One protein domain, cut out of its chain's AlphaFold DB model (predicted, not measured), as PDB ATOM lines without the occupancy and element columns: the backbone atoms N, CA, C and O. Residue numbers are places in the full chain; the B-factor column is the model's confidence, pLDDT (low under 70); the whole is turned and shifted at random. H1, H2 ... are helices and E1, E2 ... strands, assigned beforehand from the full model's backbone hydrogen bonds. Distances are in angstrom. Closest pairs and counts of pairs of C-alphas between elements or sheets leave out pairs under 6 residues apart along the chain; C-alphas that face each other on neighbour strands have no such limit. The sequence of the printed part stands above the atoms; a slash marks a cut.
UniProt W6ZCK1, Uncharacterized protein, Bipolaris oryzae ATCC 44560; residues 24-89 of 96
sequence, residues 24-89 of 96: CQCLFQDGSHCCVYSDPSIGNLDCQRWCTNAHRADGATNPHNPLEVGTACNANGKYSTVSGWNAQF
ATOM      1  N   CYS A  24     243.189 195.451 244.954       90.56
ATOM      2  CA  CYS A  24     244.639 195.592 244.934       90.56
ATOM      3  C   CYS A  24     245.009 197.062 244.769       90.56
ATOM      4  O   CYS A  24     244.779 197.642 243.713       90.56
ATOM      5  N   GLN A  25     245.613 197.665 245.785       92.69
ATOM      6  CA  GLN A  25     246.242 198.972 245.664       92.69
ATOM      7  C   GLN A  25     247.670 198.786 245.151       92.69
ATOM      8  O   GLN A  25     248.567 198.422 245.910       92.69
ATOM      9  N   CYS A  26     247.891 199.049 243.869       92.75
ATOM     10  CA  CYS A  26     249.226 199.088 243.296       92.75
ATOM     11  C   CYS A  26     249.980 200.320 243.803       92.75
ATOM     12  O   CYS A  26     249.407 201.403 243.983       92.75
ATOM     13  N   LEU A  27     251.274 200.144 244.048       93.69
ATOM     14  CA  LEU A  27     252.138 201.184 244.593       93.69
ATOM     15  C   LEU A  27     253.089 201.710 243.524       93.69
ATOM     16  O   LEU A  27     253.321 201.050 242.515       93.69
ATOM     17  N   PHE A  28     253.645 202.889 243.762       93.00
ATOM     18  CA  PHE A  28     254.842 203.360 243.076       93.00
ATOM     19  C   PHE A  28     256.108 202.751 243.707       93.00
ATOM     20  O   PHE A  28     256.057 202.092 244.751       93.00
ATOM     21  N   GLN A  29     257.270 202.964 243.081       89.00
ATOM     22  CA  GLN A  29     258.560 202.474 243.598       89.00
ATOM     23  C   GLN A  29     258.876 202.975 245.011       89.00
ATOM     24  O   GLN A  29     259.399 202.211 245.830       89.00
ATOM     25  N   ASP A  30     258.500 204.222 245.299       89.19
ATOM     26  CA  ASP A  30     258.635 204.876 246.604       89.19
ATOM     27  C   ASP A  30     257.632 204.360 247.658       89.19
ATOM     28  O   ASP A  30     257.694 204.756 248.819       89.19
ATOM     29  N   GLY A  31     256.726 203.451 247.278       88.62
ATOM     30  CA  GLY A  31     255.697 202.882 248.147       88.62
ATOM     31  C   GLY A  31     254.433 203.734 248.272       88.62
ATOM     32  O   GLY A  31     253.512 203.339 248.989       88.62
ATOM     33  N   SER A  32     254.354 204.875 247.583       90.12
ATOM     34  CA  SER A  32     253.153 205.709 247.567       90.12
ATOM     35  C   SER A  32     252.031 205.084 246.725       90.12
ATOM     36  O   SER A  32     252.242 204.167 245.928       90.12
ATOM     37  N   HIS A  33     250.796 205.546 246.937       90.75
ATOM     38  CA  HIS A  33     249.620 205.035 246.230       90.75
ATOM     39  C   HIS A  33     249.689 205.371 244.733       90.75
ATOM     40  O   HIS A  33     249.634 206.548 244.371       90.75
ATOM     41  N   CYS A  34     249.666 204.348 243.875       92.31
ATOM     42  CA  CYS A  34     249.561 204.535 242.431       92.31
ATOM     43  C   CYS A  34     248.113 204.463 241.939       92.31
ATOM     44  O   CYS A  34     247.548 205.480 241.528       92.31
ATOM     45  N   CYS A  35     247.494 203.286 241.994       92.50
ATOM     46  CA  CYS A  35     246.113 203.066 241.572       92.50
ATOM     47  C   CYS A  35     245.519 201.831 242.249       92.50
ATOM     48  O   CYS A  35     246.247 201.031 242.835       92.50
ATOM     49  N   VAL A  36     244.201 201.663 242.159       92.38
ATOM     50  CA  VAL A  36     243.507 200.469 242.646       92.38
ATOM     51  C   VAL A  36     242.944 199.659 241.485       92.38
ATOM     52  O   VAL A  36     242.227 200.184 240.633       92.38
ATOM     53  N   TYR A  37     243.248 198.365 241.475       89.94
ATOM     54  CA  TYR A  37     242.618 197.374 240.618       89.94
ATOM     55  C   TYR A  37     241.616 196.559 241.434       89.94
ATOM     56  O   TYR A  37     241.920 196.086 242.529       89.94
ATOM     57  N   SER A  38     240.429 196.349 240.878       86.38
ATOM     58  CA  SER A  38     239.457 195.397 241.410       86.38
ATOM     59  C   SER A  38     238.634 194.820 240.269       86.38
ATOM     60  O   SER A  38     238.246 195.555 239.357       86.38
ATOM     61  N   ASP A  39     238.367 193.519 240.322       82.81
ATOM     62  CA  ASP A  39     237.437 192.871 239.406       82.81
ATOM     63  C   ASP A  39     236.583 191.848 240.166       82.81
ATOM     64  O   ASP A  39     237.115 190.831 240.614       82.81
ATOM     65  N   PRO A  40     235.270 192.093 240.325       77.25
ATOM     66  CA  PRO A  40     234.391 191.194 241.069       77.25
ATOM     67  C   PRO A  40     234.173 189.845 240.367       77.25
ATOM     68  O   PRO A  40     233.717 188.899 241.002       77.25
ATOM     69  N   SER A  41     234.505 189.738 239.078       80.94
ATOM     70  CA  SER A  41     234.421 188.493 238.303       80.94
ATOM     71  C   SER A  41     235.605 187.564 238.585       80.94
ATOM     72  O   SER A  41     235.553 186.376 238.268       80.94
ATOM     73  N   ILE A  42     236.683 188.094 239.176       73.75
ATOM     74  CA  ILE A  42     237.899 187.356 239.509       73.75
ATOM     75  C   ILE A  42     237.865 187.035 241.004       73.75
ATOM     76  O   ILE A  42     238.086 187.900 241.847       73.75
ATOM     77  N   GLY A  43     237.584 185.773 241.343       72.12
ATOM     78  CA  GLY A  43     237.419 185.350 242.739       72.12
ATOM     79  C   GLY A  43     238.666 185.579 243.601       72.12
ATOM     80  O   GLY A  43     238.584 186.230 244.641       72.12
ATOM     81  N   ASN A  44     239.825 185.073 243.162       76.50
ATOM     82  CA  ASN A  44     241.105 185.308 243.833       76.50
ATOM     83  C   ASN A  44     242.025 186.131 242.933       76.50
ATOM     84  O   ASN A  44     242.553 185.634 241.937       76.50
ATOM     85  N   LEU A  45     242.164 187.407 243.270       81.44
ATOM     86  CA  LEU A  45     242.928 188.354 242.483       81.44
ATOM     87  C   LEU A  45     244.408 188.304 242.886       81.44
ATOM     88  O   LEU A  45     244.776 188.646 244.009       81.44
ATOM     89  N   ASP A  46     245.264 187.895 241.950       87.94
ATOM     90  CA  ASP A  46     246.719 187.919 242.119       87.94
ATOM     91  C   ASP A  46     247.244 189.358 241.980       87.94
ATOM     92  O   ASP A  46     247.640 189.801 240.897       87.94
ATOM     93  N   CYS A  47     247.210 190.117 243.080       87.94
ATOM     94  CA  CYS A  47     247.646 191.513 243.085       87.94
ATOM     95  C   CYS A  47     249.078 191.705 242.598       87.94
ATOM     96  O   CYS A  47     249.363 192.733 241.990       87.94
ATOM     97  N   GLN A  48     249.978 190.752 242.850       89.62
ATOM     98  CA  GLN A  48     251.363 190.883 242.415       89.62
ATOM     99  C   GLN A  48     251.434 190.885 240.889       89.62
ATOM    100  O   GLN A  48     252.037 191.780 240.290       89.62
ATOM    101  N   ARG A  49     250.752 189.927 240.252       88.50
ATOM    102  CA  ARG A  49     250.646 189.858 238.793       88.50
ATOM    103  C   ARG A  49     250.005 191.121 238.222       88.50
ATOM    104  O   ARG A  49     250.591 191.743 237.338       88.50
ATOM    105  N   TRP A  50     248.851 191.534 238.747       86.69
ATOM    106  CA  TRP A  50     248.129 192.705 238.234       86.69
ATOM    107  C   TRP A  50     248.901 194.013 238.435       86.69
ATOM    108  O   TRP A  50     248.913 194.861 237.545       86.69
ATOM    109  N   CYS A  51     249.624 194.160 239.546       90.31
ATOM    110  CA  CYS A  51     250.427 195.350 239.814       90.31
ATOM    111  C   CYS A  51     251.796 195.363 239.116       90.31
ATOM    112  O   CYS A  51     252.503 196.366 239.211       90.31
ATOM    113  N   THR A  52     252.200 194.287 238.423       89.69
ATOM    114  CA  THR A  52     253.499 194.238 237.725       89.69
ATOM    115  C   THR A  52     253.554 195.262 236.595       89.69
ATOM    116  O   THR A  52     254.501 196.040 236.532       89.69
ATOM    117  N   ASN A  53     252.495 195.326 235.784       85.69
ATOM    118  CA  ASN A  53     252.344 196.268 234.670       85.69
ATOM    119  C   ASN A  53     251.120 197.174 234.887       85.69
ATOM    120  O   ASN A  53     250.291 197.350 234.000       85.69
ATOM    121  N   ALA A  54     250.911 197.656 236.115       88.25
ATOM    122  CA  ALA A  54     249.784 198.542 236.398       88.25
ATOM    123  C   ALA A  54     250.062 199.975 235.923       88.25
ATOM    124  O   ALA A  54     251.140 200.530 236.153       88.25
ATOM    125  N   HIS A  55     249.035 200.587 235.334       89.12
ATOM    126  CA  HIS A  55     249.028 201.981 234.898       89.12
ATOM    127  C   HIS A  55     247.750 202.650 235.395       89.12
ATOM    128  O   HIS A  55     246.679 202.032 235.433       89.12
ATOM    129  N   ARG A  56     247.856 203.919 235.776       89.50
ATOM    130  CA  ARG A  56     246.733 204.736 236.238       89.50
ATOM    131  C   ARG A  56     245.763 204.997 235.090       89.50
ATOM    132  O   ARG A  56     246.185 205.389 234.016       89.50
ATOM    133  N   ALA A  57     244.460 204.880 235.333       86.56
ATOM    134  CA  ALA A  57     243.419 205.299 234.392       86.56
ATOM    135  C   ALA A  57     243.208 206.826 234.417       86.56
ATOM    136  O   ALA A  57     242.090 207.306 234.586       86.56
ATOM    137  N   ASP A  58     244.295 207.595 234.320       83.12
ATOM    138  CA  ASP A  58     244.298 209.063 234.354       83.12
ATOM    139  C   ASP A  58     244.388 209.707 232.960       83.12
ATOM    140  O   ASP A  58     244.337 210.930 232.848       83.12
ATOM    141  N   GLY A  59     244.486 208.898 231.899       72.75
ATOM    142  CA  GLY A  59     244.550 209.373 230.516       72.75
ATOM    143  C   GLY A  59     245.858 210.083 230.154       72.75
ATOM    144  O   GLY A  59     245.946 210.653 229.069       72.75
ATOM    145  N   ALA A  60     246.871 210.057 231.027       74.56
ATOM    146  CA  ALA A  60     248.182 210.616 230.726       74.56
ATOM    147  C   ALA A  60     248.897 209.740 229.689       74.56
ATOM    148  O   ALA A  60     248.958 208.529 229.846       74.56
ATOM    149  N   THR A  61     249.458 210.309 228.627       65.19
ATOM    150  CA  THR A  61     250.234 209.519 227.663       65.19
ATOM    151  C   THR A  61     251.582 209.145 228.276       65.19
ATOM    152  O   THR A  61     252.288 210.033 228.761       65.19
ATOM    153  N   ASN A  62     251.972 207.865 228.251       62.12
ATOM    154  CA  ASN A  62     253.308 207.475 228.693       62.12
ATOM    155  C   ASN A  62     254.352 208.146 227.767       62.12
ATOM    156  O   ASN A  62     254.357 207.889 226.558       62.12
ATOM    157  N   PRO A  63     255.252 209.002 228.296       58.16
ATOM    158  CA  PRO A  63     256.223 209.738 227.482       58.16
ATOM    159  C   PRO A  63     257.253 208.827 226.800       58.16
ATOM    160  O   PRO A  63     257.902 209.246 225.845       58.16
ATOM    161  N   HIS A  64     257.395 207.583 227.264       59.91
ATOM    162  CA  HIS A  64     258.283 206.577 226.684       59.91
ATOM    163  C   HIS A  64     257.559 205.578 225.771       59.91
ATOM    164  O   HIS A  64     258.217 204.864 225.018       59.91
ATOM    165  N   ASN A  65     256.222 205.531 225.809       61.56
ATOM    166  CA  ASN A  65     255.416 204.660 224.960       61.56
ATOM    167  C   ASN A  65     254.018 205.265 224.728       61.56
ATOM    168  O   ASN A  65     253.108 205.018 225.511       61.56
ATOM    169  N   PRO A  66     253.799 206.010 223.633       62.06
ATOM    170  CA  PRO A  66     252.530 206.694 223.383       62.06
ATOM    171  C   PRO A  66     251.308 205.775 223.226       62.06
ATOM    172  O   PRO A  66     250.178 206.258 223.246       62.06
ATOM    173  N   LEU A  67     251.529 204.469 223.033       64.88
ATOM    174  CA  LEU A  67     250.479 203.450 222.956       64.88
ATOM    175  C   LEU A  67     250.026 202.975 224.348       64.88
ATOM    176  O   LEU A  67     248.950 202.398 224.476       64.88
ATOM    177  N   GLU A  68     250.823 203.240 225.388       64.62
ATOM    178  CA  GLU A  68     250.435 203.084 226.787       64.62
ATOM    179  C   GLU A  68     249.814 204.386 227.290       64.62
ATOM    180  O   GLU A  68     250.477 205.403 227.512       64.62
ATOM    181  N   VAL A  69     248.502 204.340 227.477       70.12
ATOM    182  CA  VAL A  69     247.765 205.357 228.218       70.12
ATOM    183  C   VAL A  69     247.844 205.040 229.706       70.12
ATOM    184  O   VAL A  69     247.670 203.899 230.130       70.12
ATOM    185  N   GLY A  70     248.069 206.078 230.495       77.88
ATOM    186  CA  GLY A  70     248.160 206.039 231.940       77.88
ATOM    187  C   GLY A  70     249.570 206.210 232.484       77.88
ATOM    188  O   GLY A  70     250.544 205.671 231.963       77.88
ATOM    189  N   THR A  71     249.675 206.901 233.616       86.19
ATOM    190  CA  THR A  71     250.923 206.944 234.390       86.19
ATOM    191  C   THR A  71     251.275 205.542 234.908       86.19
ATOM    192  O   THR A  71     250.510 204.953 235.678       86.19
ATOM    193  N   ALA A  72     252.435 205.004 234.525       87.00
ATOM    194  CA  ALA A  72     252.898 203.692 234.979       87.00
ATOM    195  C   ALA A  72     253.236 203.687 236.480       87.00
ATOM    196  O   ALA A  72     253.943 204.568 236.972       87.00
ATOM    197  N   CYS A  73     252.789 202.658 237.205       87.75
ATOM    198  CA  CYS A  73     253.146 202.467 238.614       87.75
ATOM    199  C   CYS A  73     254.601 202.009 238.783       87.75
ATOM    200  O   CYS A  73     255.261 202.359 239.761       87.75
ATOM    201  N   ASN A  74     255.103 201.238 237.809       79.94
ATOM    202  CA  ASN A  74     256.494 200.802 237.677       79.94
ATOM    203  C   ASN A  74     257.105 200.221 238.963       79.94
ATOM    204  O   ASN A  74     258.280 200.434 239.203       79.94
ATOM    205  N   ALA A  75     256.343 199.525 239.813       81.62
ATOM    206  CA  ALA A  75     256.811 199.060 241.125       81.62
ATOM    207  C   ALA A  75     257.084 197.549 241.206       81.62
ATOM    208  O   ALA A  75     257.081 196.987 242.301       81.62
ATOM    209  N   ASN A  76     257.302 196.882 240.064       86.31
ATOM    210  CA  ASN A  76     257.559 195.436 239.967       86.31
ATOM    211  C   ASN A  76     256.539 194.578 240.739       86.31
ATOM    212  O   ASN A  76     256.905 193.624 241.424       86.31
ATOM    213  N   GLY A  77     255.257 194.945 240.685       87.19
ATOM    214  CA  GLY A  77     254.213 194.190 241.370       87.19
ATOM    215  C   GLY A  77     254.060 194.514 242.850       87.19
ATOM    216  O   GLY A  77     253.349 193.785 243.526       87.19
ATOM    217  N   LYS A  78     254.671 195.584 243.385       91.56
ATOM    218  CA  LYS A  78     254.372 196.045 244.752       91.56
ATOM    219  C   LYS A  78     252.903 196.453 244.879       91.56
ATOM    220  O   LYS A  78     252.402 197.286 244.118       91.56
ATOM    221  N   TYR A  79     252.248 195.915 245.901       91.50
ATOM    222  CA  TYR A  79     250.854 196.202 246.207       91.50
ATOM    223  C   TYR A  79     250.609 196.272 247.715       91.50
ATOM    224  O   TYR A  79     251.372 195.746 248.524       91.50
ATOM    225  N   SER A  80     249.494 196.889 248.079       89.50
ATOM    226  CA  SER A  80     248.824 196.697 249.357       89.50
ATOM    227  C   SER A  80     247.376 196.279 249.110       89.50
ATOM    228  O   SER A  80     246.799 196.530 248.053       89.50
ATOM    229  N   THR A  81     246.772 195.590 250.069       87.88
ATOM    230  CA  THR A  81     245.361 195.200 249.994       87.88
ATOM    231  C   THR A  81     244.526 196.236 250.723       87.88
ATOM    232  O   THR A  81     244.818 196.555 251.878       87.88
ATOM    233  N   VAL A  82     243.481 196.749 250.080       84.94
ATOM    234  CA  VAL A  82     242.581 197.738 250.687       84.94
ATOM    235  C   VAL A  82     241.155 197.208 250.772       84.94
ATOM    236  O   VAL A  82     240.774 196.274 250.074       84.94
ATOM    237  N   SER A  83     240.353 197.796 251.658       83.62
ATOM    238  CA  SER A  83     238.916 197.529 251.698       83.62
ATOM    239  C   SER A  83     238.210 198.191 250.511       83.62
ATOM    240  O   SER A  83     238.664 199.219 250.001       83.62
ATOM    241  N   GLY A  84     237.053 197.651 250.120       79.19
ATOM    242  CA  GLY A  84     236.237 198.226 249.046       79.19
ATOM    243  C   GLY A  84     235.834 199.681 249.306       79.19
ATOM    244  O   GLY A  84     235.810 200.474 248.376       79.19
ATOM    245  N   TRP A  85     235.608 200.068 250.569       78.81
ATOM    246  CA  TRP A  85     235.349 201.467 250.940       78.81
ATOM    247  C   TRP A  85     236.520 202.388 250.578       78.81
ATOM    248  O   TRP A  85     236.334 203.417 249.937       78.81
ATOM    249  N   ASN A  86     237.744 201.997 250.946       78.75
ATOM    250  CA  ASN A  86     238.934 202.791 250.653       78.75
ATOM    251  C   ASN A  86     239.239 202.835 249.153       78.75
ATOM    252  O   ASN A  86     239.770 203.838 248.688       78.75
ATOM    253  N   ALA A  87     238.898 201.783 248.405       82.81
ATOM    254  CA  ALA A  87     239.110 201.705 246.962       82.81
ATOM    255  C   ALA A  87     238.296 202.741 246.166       82.81
ATOM    256  O   ALA A  87     238.795 203.249 245.167       82.81
ATOM    257  N   GLN A  88     237.082 203.096 246.611       78.69
ATOM    258  CA  GLN A  88     236.176 203.993 245.870       78.69
ATOM    259  C   GLN A  88     236.736 205.401 245.644       78.69
ATOM    260  O   GLN A  88     236.385 206.058 244.669       78.69
ATOM    261  N   PHE A  89     237.608 205.867 246.537       79.69
ATOM    262  CA  PHE A  89     238.185 207.214 246.480       79.69
ATOM    263  C   PHE A  89     239.588 207.234 245.865       79.69
ATOM    264  O   PHE A  89     240.305 208.231 245.967       79.69
TER     265      PHE A  89
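This is residues 24 to 89 of the 96 residues of an uncharacterized protein of Bipolaris oryzae ATCC 44560 (UniProt W6ZCK1). A small three-stranded antiparallel sheet of E2, E1 and E4 has the short helix H1 over one face, mostly over E1, while a long loop, residues 53 to 64, runs away from this body to E3 at the far end of the longest axis. Short H2, near the last printed residue, only grazes the sheet. The printed part has 66 residues, with two named helices and four named strands in the order E1, E2, H1, E3, E4, H2, and under half of the residues are in named elements; the class is mixed, helices and strands. The whole is compact, with a radius of gyration of the C-alphas of 11.8 A and spans of 33 by 24 by 22 A.

E1 is residues 24 to 27, 9.4 A from first to last C-alpha, and begins at C-alpha 24 at (244.639, 195.592, 244.934). E2 is residues 33 to 37, 11.8 A long. H1 is residues 47 to 52, 8.4 A long, with C-alpha 47 at (247.646, 191.513, 243.085). E3 is residues 65 to 69, 8.3 A long. E4 is residues 79 to 81, 6.7 A long. H2 is residues 84 to 87, 5.0 A long, and ends at C-alpha 87 at (239.110, 201.705, 246.962).

The sheet runs E2, E1, E4, with E2 and E4 as edge strands. E1 and E2 form a hairpin, antiparallel at 152 degrees; N 26 and O 35 are 2.8 A apart and N 37 and O 24 are 2.8 A apart, within hydrogen-bond range. E1 and E4 are antiparallel at 144 degrees, with N 25 and O 80 at 2.8 A and N 80 and O 25 at 2.8 A. H1 is on the sheet at a height over the sheet of 8.5 A. It lies over E1, only just slantwise to the strands at 33 degrees to E1 on the local plane. The closest C-alphas of H1 and E1 are those of Cys 51 and Cys 26, 5.2 A apart. H2 only grazes the sheet, with residues 84 to 87; its closest C-alpha pair with E2 is Ala 87 and Val 36, 6.3 A. E3 pairs with no named strand and is apart from E1, E2, H1, E4 and H2. In H1 every O i to N i+4 pair is within hydrogen-bond range; H2 is too short for such a pair, and its one O i to N i+3 pair is within range.

The C-alphas farthest apart are those of Gly 43 and Pro 63, 34.4 A. The printed part has no cut. The link from H1 to E3, 12 residues, is long; the links E1 to E2 and E4 to H2 are tight. The mean pLDDT of the printed part is 82.6, and residues 61 to 68 are under 70.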